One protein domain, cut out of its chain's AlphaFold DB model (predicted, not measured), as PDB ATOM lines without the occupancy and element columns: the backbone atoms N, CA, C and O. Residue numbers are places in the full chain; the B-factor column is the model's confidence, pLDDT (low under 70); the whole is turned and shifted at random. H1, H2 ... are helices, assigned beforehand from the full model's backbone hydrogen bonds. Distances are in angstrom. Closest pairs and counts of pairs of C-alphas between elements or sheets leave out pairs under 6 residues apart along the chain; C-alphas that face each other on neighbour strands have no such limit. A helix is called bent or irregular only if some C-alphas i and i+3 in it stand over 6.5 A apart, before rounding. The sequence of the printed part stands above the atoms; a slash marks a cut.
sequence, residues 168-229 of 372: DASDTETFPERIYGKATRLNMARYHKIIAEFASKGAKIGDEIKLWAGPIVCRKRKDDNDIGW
ATOM      1  N   ASP A 168     106.203 -21.915 -60.740       97.00
ATOM      2  CA  ASP A 168     105.895 -20.986 -59.661       97.00
ATOM      3  C   ASP A 168     105.059 -19.821 -60.181       97.00
ATOM      4  O   ASP A 168     105.560 -18.916 -60.841       97.00
ATOM      5  N   ALA A 169     103.773 -19.806 -59.837       97.81
ATOM      6  CA  ALA A 169     102.879 -18.725 -60.221       97.81
ATOM      7  C   ALA A 169     103.258 -17.377 -59.583       97.81
ATOM      8  O   ALA A 169     102.781 -16.345 -60.048       97.81
ATOM      9  N   SER A 170     104.112 -17.340 -58.556       97.62
ATOM     10  CA  SER A 170     104.638 -16.080 -58.013       97.62
ATOM     11  C   SER A 170     105.816 -15.509 -58.813       97.62
ATOM     12  O   SER A 170     106.180 -14.357 -58.607       97.62
ATOM     13  N   ASP A 171     106.379 -16.276 -59.753       96.94
ATOM     14  CA  ASP A 171     107.503 -15.857 -60.588       96.94
ATOM     15  C   ASP A 171     107.058 -14.890 -61.694       96.94
ATOM     16  O   ASP A 171     106.449 -15.293 -62.687       96.94
ATOM     17  N   THR A 172     107.349 -13.602 -61.533       97.88
ATOM     18  CA  THR A 172     107.042 -12.575 -62.539       97.88
ATOM     19  C   THR A 172     108.126 -12.409 -63.598       97.88
ATOM     20  O   THR A 172     107.890 -11.701 -64.573       97.88
ATOM     21  N   GLU A 173     109.293 -13.030 -63.426       96.00
ATOM     22  CA  GLU A 173     110.381 -12.981 -64.404       96.00
ATOM     23  C   GLU A 173     110.141 -14.026 -65.491       96.00
ATOM     24  O   GLU A 173     110.012 -13.678 -66.664       96.00
ATOM     25  N   THR A 174     109.966 -15.292 -65.093       95.31
ATOM     26  CA  THR A 174     109.643 -16.385 -66.027       95.31
ATOM     27  C   THR A 174     108.221 -16.253 -66.570       95.31
ATOM     28  O   THR A 174     107.978 -16.538 -67.742       95.31
ATOM     29  N   PHE A 175     107.275 -15.780 -65.746       97.44
ATOM     30  CA  PHE A 175     105.874 -15.594 -66.139       97.44
ATOM     31  C   PHE A 175     105.422 -14.131 -65.962       97.44
ATOM     32  O   PHE A 175     104.703 -13.805 -65.007       97.44
ATOM     33  N   PRO A 176     105.776 -13.214 -66.883       98.31
ATOM     34  CA  PRO A 176     105.437 -11.794 -66.779       98.31
ATOM     35  C   PRO A 176     103.939 -11.516 -66.619       98.31
ATOM     36  O   PRO A 176     103.103 -12.049 -67.352       98.31
ATOM     37  N   GLU A 177     103.577 -10.615 -65.700       98.56
ATOM     38  CA  GLU A 177     102.170 -10.298 -65.402       98.56
ATOM     39  C   GLU A 177     101.387  -9.786 -66.619       98.56
ATOM     40  O   GLU A 177     100.193 -10.053 -66.740       98.56
ATOM     41  N   ARG A 178     102.056  -9.110 -67.561       98.19
ATOM     42  CA  ARG A 178     101.435  -8.629 -68.807       98.19
ATOM     43  C   ARG A 178     100.886  -9.760 -69.692       98.19
ATOM     44  O   ARG A 178      99.958  -9.530 -70.455       98.19
ATOM     45  N   ILE A 179     101.457 -10.964 -69.593       98.25
ATOM     46  CA  ILE A 179     101.068 -12.143 -70.385       98.25
ATOM     47  C   ILE A 179     100.117 -13.016 -69.555       98.25
ATOM     48  O   ILE A 179      98.985 -13.314 -69.956       98.25
ATOM     49  N   TYR A 180     100.547 -13.366 -68.340       98.50
ATOM     50  CA  TYR A 180      99.871 -14.361 -67.507       98.50
ATOM     51  C   TYR A 180      98.887 -13.754 -66.498       98.50
ATOM     52  O   TYR A 180      98.181 -14.480 -65.812       98.50
ATOM     53  N   GLY A 181      98.762 -12.431 -66.422       98.38
ATOM     54  CA  GLY A 181      97.948 -11.737 -65.422       98.38
ATOM     55  C   GLY A 181      98.695 -11.500 -64.106       98.38
ATOM     56  O   GLY A 181      99.778 -12.041 -63.880       98.38
ATOM     57  N   LYS A 182      98.100 -10.684 -63.227       98.44
ATOM     58  CA  LYS A 182      98.711 -10.244 -61.962       98.44
ATOM     59  C   LYS A 182      99.127 -11.425 -61.075       98.44
ATOM     60  O   LYS A 182      98.320 -12.322 -60.827       98.44
ATOM     61  N   ALA A 183     100.350 -11.411 -60.565       98.06
ATOM     62  CA  ALA A 183     100.894 -12.384 -59.635       98.06
ATOM     63  C   ALA A 183     100.299 -12.164 -58.242       98.06
ATOM     64  O   ALA A 183     100.869 -11.520 -57.364       98.06
ATOM     65  N   THR A 184      99.125 -12.746 -58.018       96.94
ATOM     66  CA  THR A 184      98.543 -12.887 -56.684       96.94
ATOM     67  C   THR A 184      98.111 -14.327 -56.468       96.94
ATOM     68  O   THR A 184      97.651 -14.997 -57.392       96.94
ATOM     69  N   ARG A 185      98.214 -14.800 -55.223       94.75
ATOM     70  CA  ARG A 185      97.907 -16.194 -54.871       94.75
ATOM     71  C   ARG A 185      96.477 -16.623 -55.233       94.75
ATOM     72  O   ARG A 185      96.227 -17.799 -55.417       94.75
ATOM     73  N   LEU A 186      95.534 -15.681 -55.314       94.81
ATOM     74  CA  LEU A 186      94.126 -15.960 -55.626       94.81
ATOM     75  C   LEU A 186      93.785 -15.776 -57.113       94.81
ATOM     76  O   LEU A 186      92.649 -16.025 -57.506       94.81
ATOM     77  N   ASN A 187      94.732 -15.337 -57.950       97.38
ATOM     78  CA  ASN A 187      94.482 -15.156 -59.374       97.38
ATOM     79  C   ASN A 187      94.538 -16.496 -60.121       97.38
ATOM     80  O   ASN A 187      95.532 -16.814 -60.769       97.38
ATOM     81  N   MET A 188      93.455 -17.268 -60.061       96.25
ATOM     82  CA  MET A 188      93.361 -18.573 -60.727       96.25
ATOM     83  C   MET A 188      93.574 -18.490 -62.242       96.25
ATOM     84  O   MET A 188      94.203 -19.375 -62.818       96.25
ATOM     85  N   ALA A 189      93.157 -17.396 -62.890       97.75
ATOM     86  CA  ALA A 189      93.384 -17.200 -64.321       97.75
ATOM     87  C   ALA A 189      94.879 -17.222 -64.679       97.75
ATOM     88  O   ALA A 189      95.250 -17.744 -65.730       97.75
ATOM     89  N   ARG A 190      95.748 -16.725 -63.790       98.31
ATOM     90  CA  ARG A 190      97.202 -16.812 -63.969       98.31
ATOM     91  C   ARG A 190      97.708 -18.246 -63.932       98.31
ATOM     92  O   ARG A 190      98.479 -18.628 -64.805       98.31
ATOM     93  N   TYR A 191      97.243 -19.043 -62.973       98.38
ATOM     94  CA  TYR A 191      97.612 -20.457 -62.890       98.38
ATOM     95  C   TYR A 191      97.219 -21.219 -64.157       98.38
ATOM     96  O   TYR A 191      98.042 -21.938 -64.717       98.38
ATOM     97  N   HIS A 192      95.988 -21.020 -64.638       98.06
ATOM     98  CA  HIS A 192      95.510 -21.675 -65.855       98.06
ATOM     99  C   HIS A 192      96.275 -21.230 -67.100       98.06
ATOM    100  O   HIS A 192      96.622 -22.078 -67.915       98.06
ATOM    101  N   LYS A 193      96.586 -19.934 -67.237       98.50
ATOM    102  CA  LYS A 193      97.385 -19.432 -68.366       98.50
ATOM    103  C   LYS A 193      98.782 -20.042 -68.401       98.50
ATOM    104  O   LYS A 193      99.222 -20.450 -69.466       98.50
ATOM    105  N   ILE A 194      99.454 -20.112 -67.249       98.44
ATOM    106  CA  ILE A 194     100.786 -20.720 -67.155       98.44
ATOM    107  C   ILE A 194     100.694 -22.209 -67.508       98.44
ATOM    108  O   ILE A 194     101.405 -22.666 -68.388       98.44
ATOM    109  N   ILE A 195      99.778 -22.966 -66.896       97.75
ATOM    110  CA  ILE A 195      99.640 -24.407 -67.173       97.75
ATOM    111  C   ILE A 195      99.290 -24.698 -68.633       97.75
ATOM    112  O   ILE A 195      99.824 -25.649 -69.198       97.75
ATOM    113  N   ALA A 196      98.427 -23.892 -69.253       98.19
ATOM    114  CA  ALA A 196      98.006 -24.093 -70.636       98.19
ATOM    115  C   ALA A 196      99.183 -24.066 -71.625       98.19
ATOM    116  O   ALA A 196      99.181 -24.833 -72.584       98.19
ATOM    117  N   GLU A 197     100.210 -23.251 -71.370       97.50
ATOM    118  CA  GLU A 197     101.424 -23.202 -72.194       97.50
ATOM    119  C   GLU A 197     102.203 -24.528 -72.184       97.50
ATOM    120  O   GLU A 197     102.815 -24.903 -73.183       97.50
ATOM    121  N   PHE A 198     102.143 -25.270 -71.076       97.31
ATOM    122  CA  PHE A 198     102.892 -26.514 -70.878       97.31
ATOM    123  C   PHE A 198     102.009 -27.769 -70.930       97.31
ATOM    124  O   PHE A 198     102.500 -28.878 -70.709       97.31
ATOM    125  N   ALA A 199     100.723 -27.632 -71.262       97.56
ATOM    126  CA  ALA A 199      99.780 -28.748 -71.306       97.56
ATOM    127  C   ALA A 199     100.201 -29.829 -72.319       97.56
ATOM    128  O   ALA A 199     100.105 -31.020 -72.030       97.56
ATOM    129  N   SER A 200     100.758 -29.434 -73.472       97.00
ATOM    130  CA  SER A 200     101.302 -30.365 -74.478       97.00
ATOM    131  C   SER A 200     102.545 -31.127 -74.005       97.00
ATOM    132  O   SER A 200     102.894 -32.154 -74.580       97.00
ATOM    133  N   LYS A 201     103.197 -30.651 -72.937       97.50
ATOM    134  CA  LYS A 201     104.325 -31.305 -72.261       97.50
ATOM    135  C   LYS A 201     103.880 -32.089 -71.019       97.50
ATOM    136  O   LYS A 201     104.725 -32.503 -70.228       97.50
ATOM    137  N   GLY A 202     102.569 -32.282 -70.850       97.69
ATOM    138  CA  GLY A 202     101.949 -33.112 -69.816       97.69
ATOM    139  C   GLY A 202     101.701 -32.420 -68.474       97.69
ATOM    140  O   GLY A 202     101.326 -33.089 -67.507       97.69
ATOM    141  N   ALA A 203     101.884 -31.098 -68.387       97.69
ATOM    142  CA  ALA A 203     101.605 -30.360 -67.161       97.69
ATOM    143  C   ALA A 203     100.104 -30.311 -66.846       97.69
ATOM    144  O   ALA A 203      99.275 -30.100 -67.734       97.69
ATOM    145  N   LYS A 204      99.750 -30.449 -65.564       96.62
ATOM    146  CA  LYS A 204      98.353 -30.433 -65.113       96.62
ATOM    147  C   LYS A 204      98.130 -29.748 -63.764       96.62
ATOM    148  O   LYS A 204      99.033 -29.568 -62.942       96.62
ATOM    149  N   ILE A 205      96.860 -29.416 -63.530       96.81
ATOM    150  CA  ILE A 205      96.307 -29.052 -62.224       96.81
ATOM    151  C   ILE A 205      95.407 -30.201 -61.776       96.81
ATOM    152  O   ILE A 205      94.385 -30.477 -62.397       96.81
ATOM    153  N   GLY A 206      95.797 -30.871 -60.700       95.19
ATOM    154  CA  GLY A 206      95.049 -31.957 -60.084       95.19
ATOM    155  C   GLY A 206      94.090 -31.518 -58.971       95.19
ATOM    156  O   GLY A 206      93.163 -32.250 -58.623       95.19
ATOM    157  N   ASP A 207      94.307 -30.339 -58.383       95.31
ATOM    158  CA  ASP A 207      93.445 -29.755 -57.353       95.31
ATOM    159  C   ASP A 207      93.595 -28.226 -57.287       95.31
ATOM    160  O   ASP A 207      94.542 -27.698 -56.689       95.31
ATOM    161  N   GLU A 208      92.627 -27.517 -57.869       93.31
ATOM    162  CA  GLU A 208      92.585 -26.050 -57.937       93.31
ATOM    163  C   GLU A 208      92.572 -25.379 -56.560       93.31
ATOM    164  O   GLU A 208      93.238 -24.366 -56.344       93.31
ATOM    165  N   ILE A 209      91.878 -25.976 -55.584       90.25
ATOM    166  CA  ILE A 209      91.727 -25.407 -54.234       90.25
ATOM    167  C   ILE A 209      93.080 -25.393 -53.504       90.25
ATOM    168  O   ILE A 209      93.290 -24.630 -52.558       90.25
ATOM    169  N   LYS A 210      94.019 -26.250 -53.919       93.12
ATOM    170  CA  LYS A 210      95.318 -26.436 -53.263       93.12
ATOM    171  C   LYS A 210      96.487 -25.752 -53.970       93.12
ATOM    172  O   LYS A 210      97.593 -25.810 -53.439       93.12
ATOM    173  N   LEU A 211      96.261 -25.056 -55.088       92.31
ATOM    174  CA  LEU A 211      97.315 -24.382 -55.865       92.31
ATOM    175  C   LEU A 211      98.061 -23.281 -55.110       92.31
ATOM    176  O   LEU A 211      99.250 -23.071 -55.329       92.31
ATOM    177  N   TRP A 212      97.382 -22.597 -54.195       90.12
ATOM    178  CA  TRP A 212      97.929 -21.448 -53.467       90.12
ATOM    179  C   TRP A 212      97.889 -21.606 -51.947       90.12
ATOM    180  O   TRP A 212      98.380 -20.747 -51.202       90.12
ATOM    181  N   ALA A 213      97.281 -22.693 -51.474       91.94
ATOM    182  CA  ALA A 213      97.117 -22.969 -50.059       91.94
ATOM    183  C   ALA A 213      98.479 -23.168 -49.378       91.94
ATOM    184  O   ALA A 213      99.437 -23.615 -50.010       91.94
ATOM    185  N   GLY A 214      98.558 -22.855 -48.082       88.69
ATOM    186  CA  GLY A 214      99.780 -23.038 -47.295       88.69
ATOM    187  C   GLY A 214     100.298 -24.488 -47.304       88.69
ATOM    188  O   GLY A 214      99.528 -25.412 -47.588       88.69
ATOM    189  N   PRO A 215     101.569 -24.712 -46.928       84.50
ATOM    190  CA  PRO A 215     102.273 -25.992 -47.098       84.50
ATOM    191  C   PRO A 215     101.542 -27.196 -46.472       84.50
ATOM    192  O   PRO A 215     101.439 -28.268 -47.066       84.50
ATOM    193  N   ILE A 216     100.935 -27.013 -45.293       85.25
ATOM    194  CA  ILE A 216     100.177 -28.071 -44.592       85.25
ATOM    195  C   ILE A 216      98.880 -28.443 -45.324       85.25
ATOM    196  O   ILE A 216      98.396 -29.573 -45.209       85.25
ATOM    197  N   VAL A 217      98.286 -27.495 -46.043       89.44
ATOM    198  CA  VAL A 217      97.007 -27.678 -46.731       89.44
ATOM    199  C   VAL A 217      97.235 -28.191 -48.151       89.44
ATOM    200  O   VAL A 217      96.489 -29.065 -48.589       89.44
ATOM    201  N   CYS A 218      98.277 -27.721 -48.850       89.25
ATOM    202  CA  CYS A 218      98.562 -28.135 -50.226       89.25
ATOM    203  C   CYS A 218      98.975 -29.611 -50.345       89.25
ATOM    204  O   CYS A 218      98.679 -30.254 -51.350       89.25
ATOM    205  N   ARG A 219      99.581 -30.194 -49.298       87.44
ATOM    206  CA  ARG A 219      99.886 -31.637 -49.259       87.44
ATOM    207  C   ARG A 219      98.638 -32.525 -49.258       87.44
ATOM    208  O   ARG A 219      98.734 -33.695 -49.603       87.44
ATOM    209  N   LYS A 220      97.466 -31.976 -48.910       90.31
ATOM    210  CA  LYS A 220      96.174 -32.686 -48.878       90.31
ATOM    211  C   LYS A 220      95.379 -32.587 -50.186       90.31
ATOM    212  O   LYS A 220      94.150 -32.606 -50.167       90.31
ATOM    213  N   ARG A 221      96.070 -32.383 -51.306       92.31
ATOM    214  CA  ARG A 221      95.463 -32.274 -52.638       92.31
ATOM    215  C   ARG A 221      94.860 -33.591 -53.122       92.31
ATOM    216  O   ARG A 221      95.259 -34.670 -52.689       92.31
ATOM    217  N   LYS A 222      93.883 -33.496 -54.020       93.38
ATOM    218  CA  LYS A 222      93.219 -34.657 -54.631       93.38
ATOM    219  C   LYS A 222      94.085 -35.357 -55.679       93.38
ATOM    220  O   LYS A 222      94.025 -36.580 -55.800       93.38
ATOM    221  N   ASP A 223      94.889 -34.598 -56.413       93.50
ATOM    222  CA  ASP A 223      95.826 -35.106 -57.414       93.50
ATOM    223  C   ASP A 223      97.049 -34.184 -57.535       93.50
ATOM    224  O   ASP A 223      97.081 -33.114 -56.925       93.50
ATOM    225  N   ASP A 224      98.071 -34.610 -58.273       92.00
ATOM    226  CA  ASP A 224      99.280 -33.821 -58.494       92.00
ATOM    227  C   ASP A 224      99.020 -32.478 -59.180       92.00
ATOM    228  O   ASP A 224      98.300 -32.391 -60.172       92.00
ATOM    229  N   ASN A 225      99.659 -31.438 -58.642       95.12
ATOM    230  CA  ASN A 225      99.736 -30.113 -59.240       95.12
ATOM    231  C   ASN A 225     101.171 -29.897 -59.733       95.12
ATOM    232  O   ASN A 225     102.107 -30.092 -58.954       95.12
ATOM    233  N   ASP A 226     101.320 -29.477 -60.991       96.56
ATOM    234  CA  ASP A 226     102.609 -29.125 -61.620       96.56
ATOM    235  C   ASP A 226     102.948 -27.633 -61.505       96.56
ATOM    236  O   ASP A 226     104.018 -27.169 -61.903       96.56
ATOM    237  N   ILE A 227     102.023 -26.876 -60.919       96.94
ATOM    238  CA  ILE A 227     102.138 -25.457 -60.618       96.94
ATOM    239  C   ILE A 227     101.747 -25.206 -59.161       96.94
ATOM    240  O   ILE A 227     100.889 -25.892 -58.600       96.94
ATOM    241  N   GLY A 228     102.360 -24.203 -58.544       96.25
ATOM    242  CA  GLY A 228     102.030 -23.776 -57.192       96.25
ATOM    243  C   GLY A 228     102.393 -22.321 -56.928       96.25
ATOM    244  O   GLY A 228     102.650 -21.549 -57.849       96.25
ATOM    245  N   TRP A 229     102.389 -21.935 -55.655       96.62
ATOM    246  CA  TRP A 229     102.785 -20.600 -55.205       96.62
ATOM    247  C   TRP A 229     104.073 -20.665 -54.390       96.62
ATOM    248  O   TRP A 229     104.106 -21.357 -53.371       96.62
TER     249      TRP A 229
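Overview. This is residues 168 to 229 of the 372 residues of an uncharacterized protein of Sphingobacterium sp. SGG-5 (UniProt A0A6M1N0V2). What does the model look like? It has little regular structure: one longer helix, H2, stands between two regions of loop, with tiny H1 on one side, packed on H2's residues 189 to 194, and on the other side, toward the opposite end of the longest axis, the loops that hold tiny H3. What is printed? The printed part has 62 residues with three named helices, H1, H2, H3 in chain order, and no named strand; its class is all helix, with 22 residues in named elements. How large is it? It is compact, with a radius of gyration of the C-alphas of 11.1 A and spans of 31 by 25 by 16 A.

Arrangement. Which helices touch? H1, residues 177 to 180, touches H2, residues 188 to 201; their closest C-alphas, of Tyr 180 and Arg 190, are 5.1 A apart. H3, residues 215 to 218, is apart from both. What do the backbones show? In H2, 6 of 10 O i to N i+4 pairs are within hydrogen-bond range; H1 and H3 are too short for such a pair.

Along the chain. Where does H1 begin? C-alpha 177 is at (102.170, -10.298, -65.402); H1 measures 5.1 A. How long are the others? H2 measures 20.4 A and is irregular, with C-alphas 197 and 200 7.5 A apart; H3 measures 5.3 A, ending at C-alpha 218 (98.562, -28.135, -50.226).

Size, cuts and confidence. Which link is long? H2 to H3, 13 residues. Is anything cut or uncertain? The printed part has no cut, and no printed residue is under 70 in pLDDT.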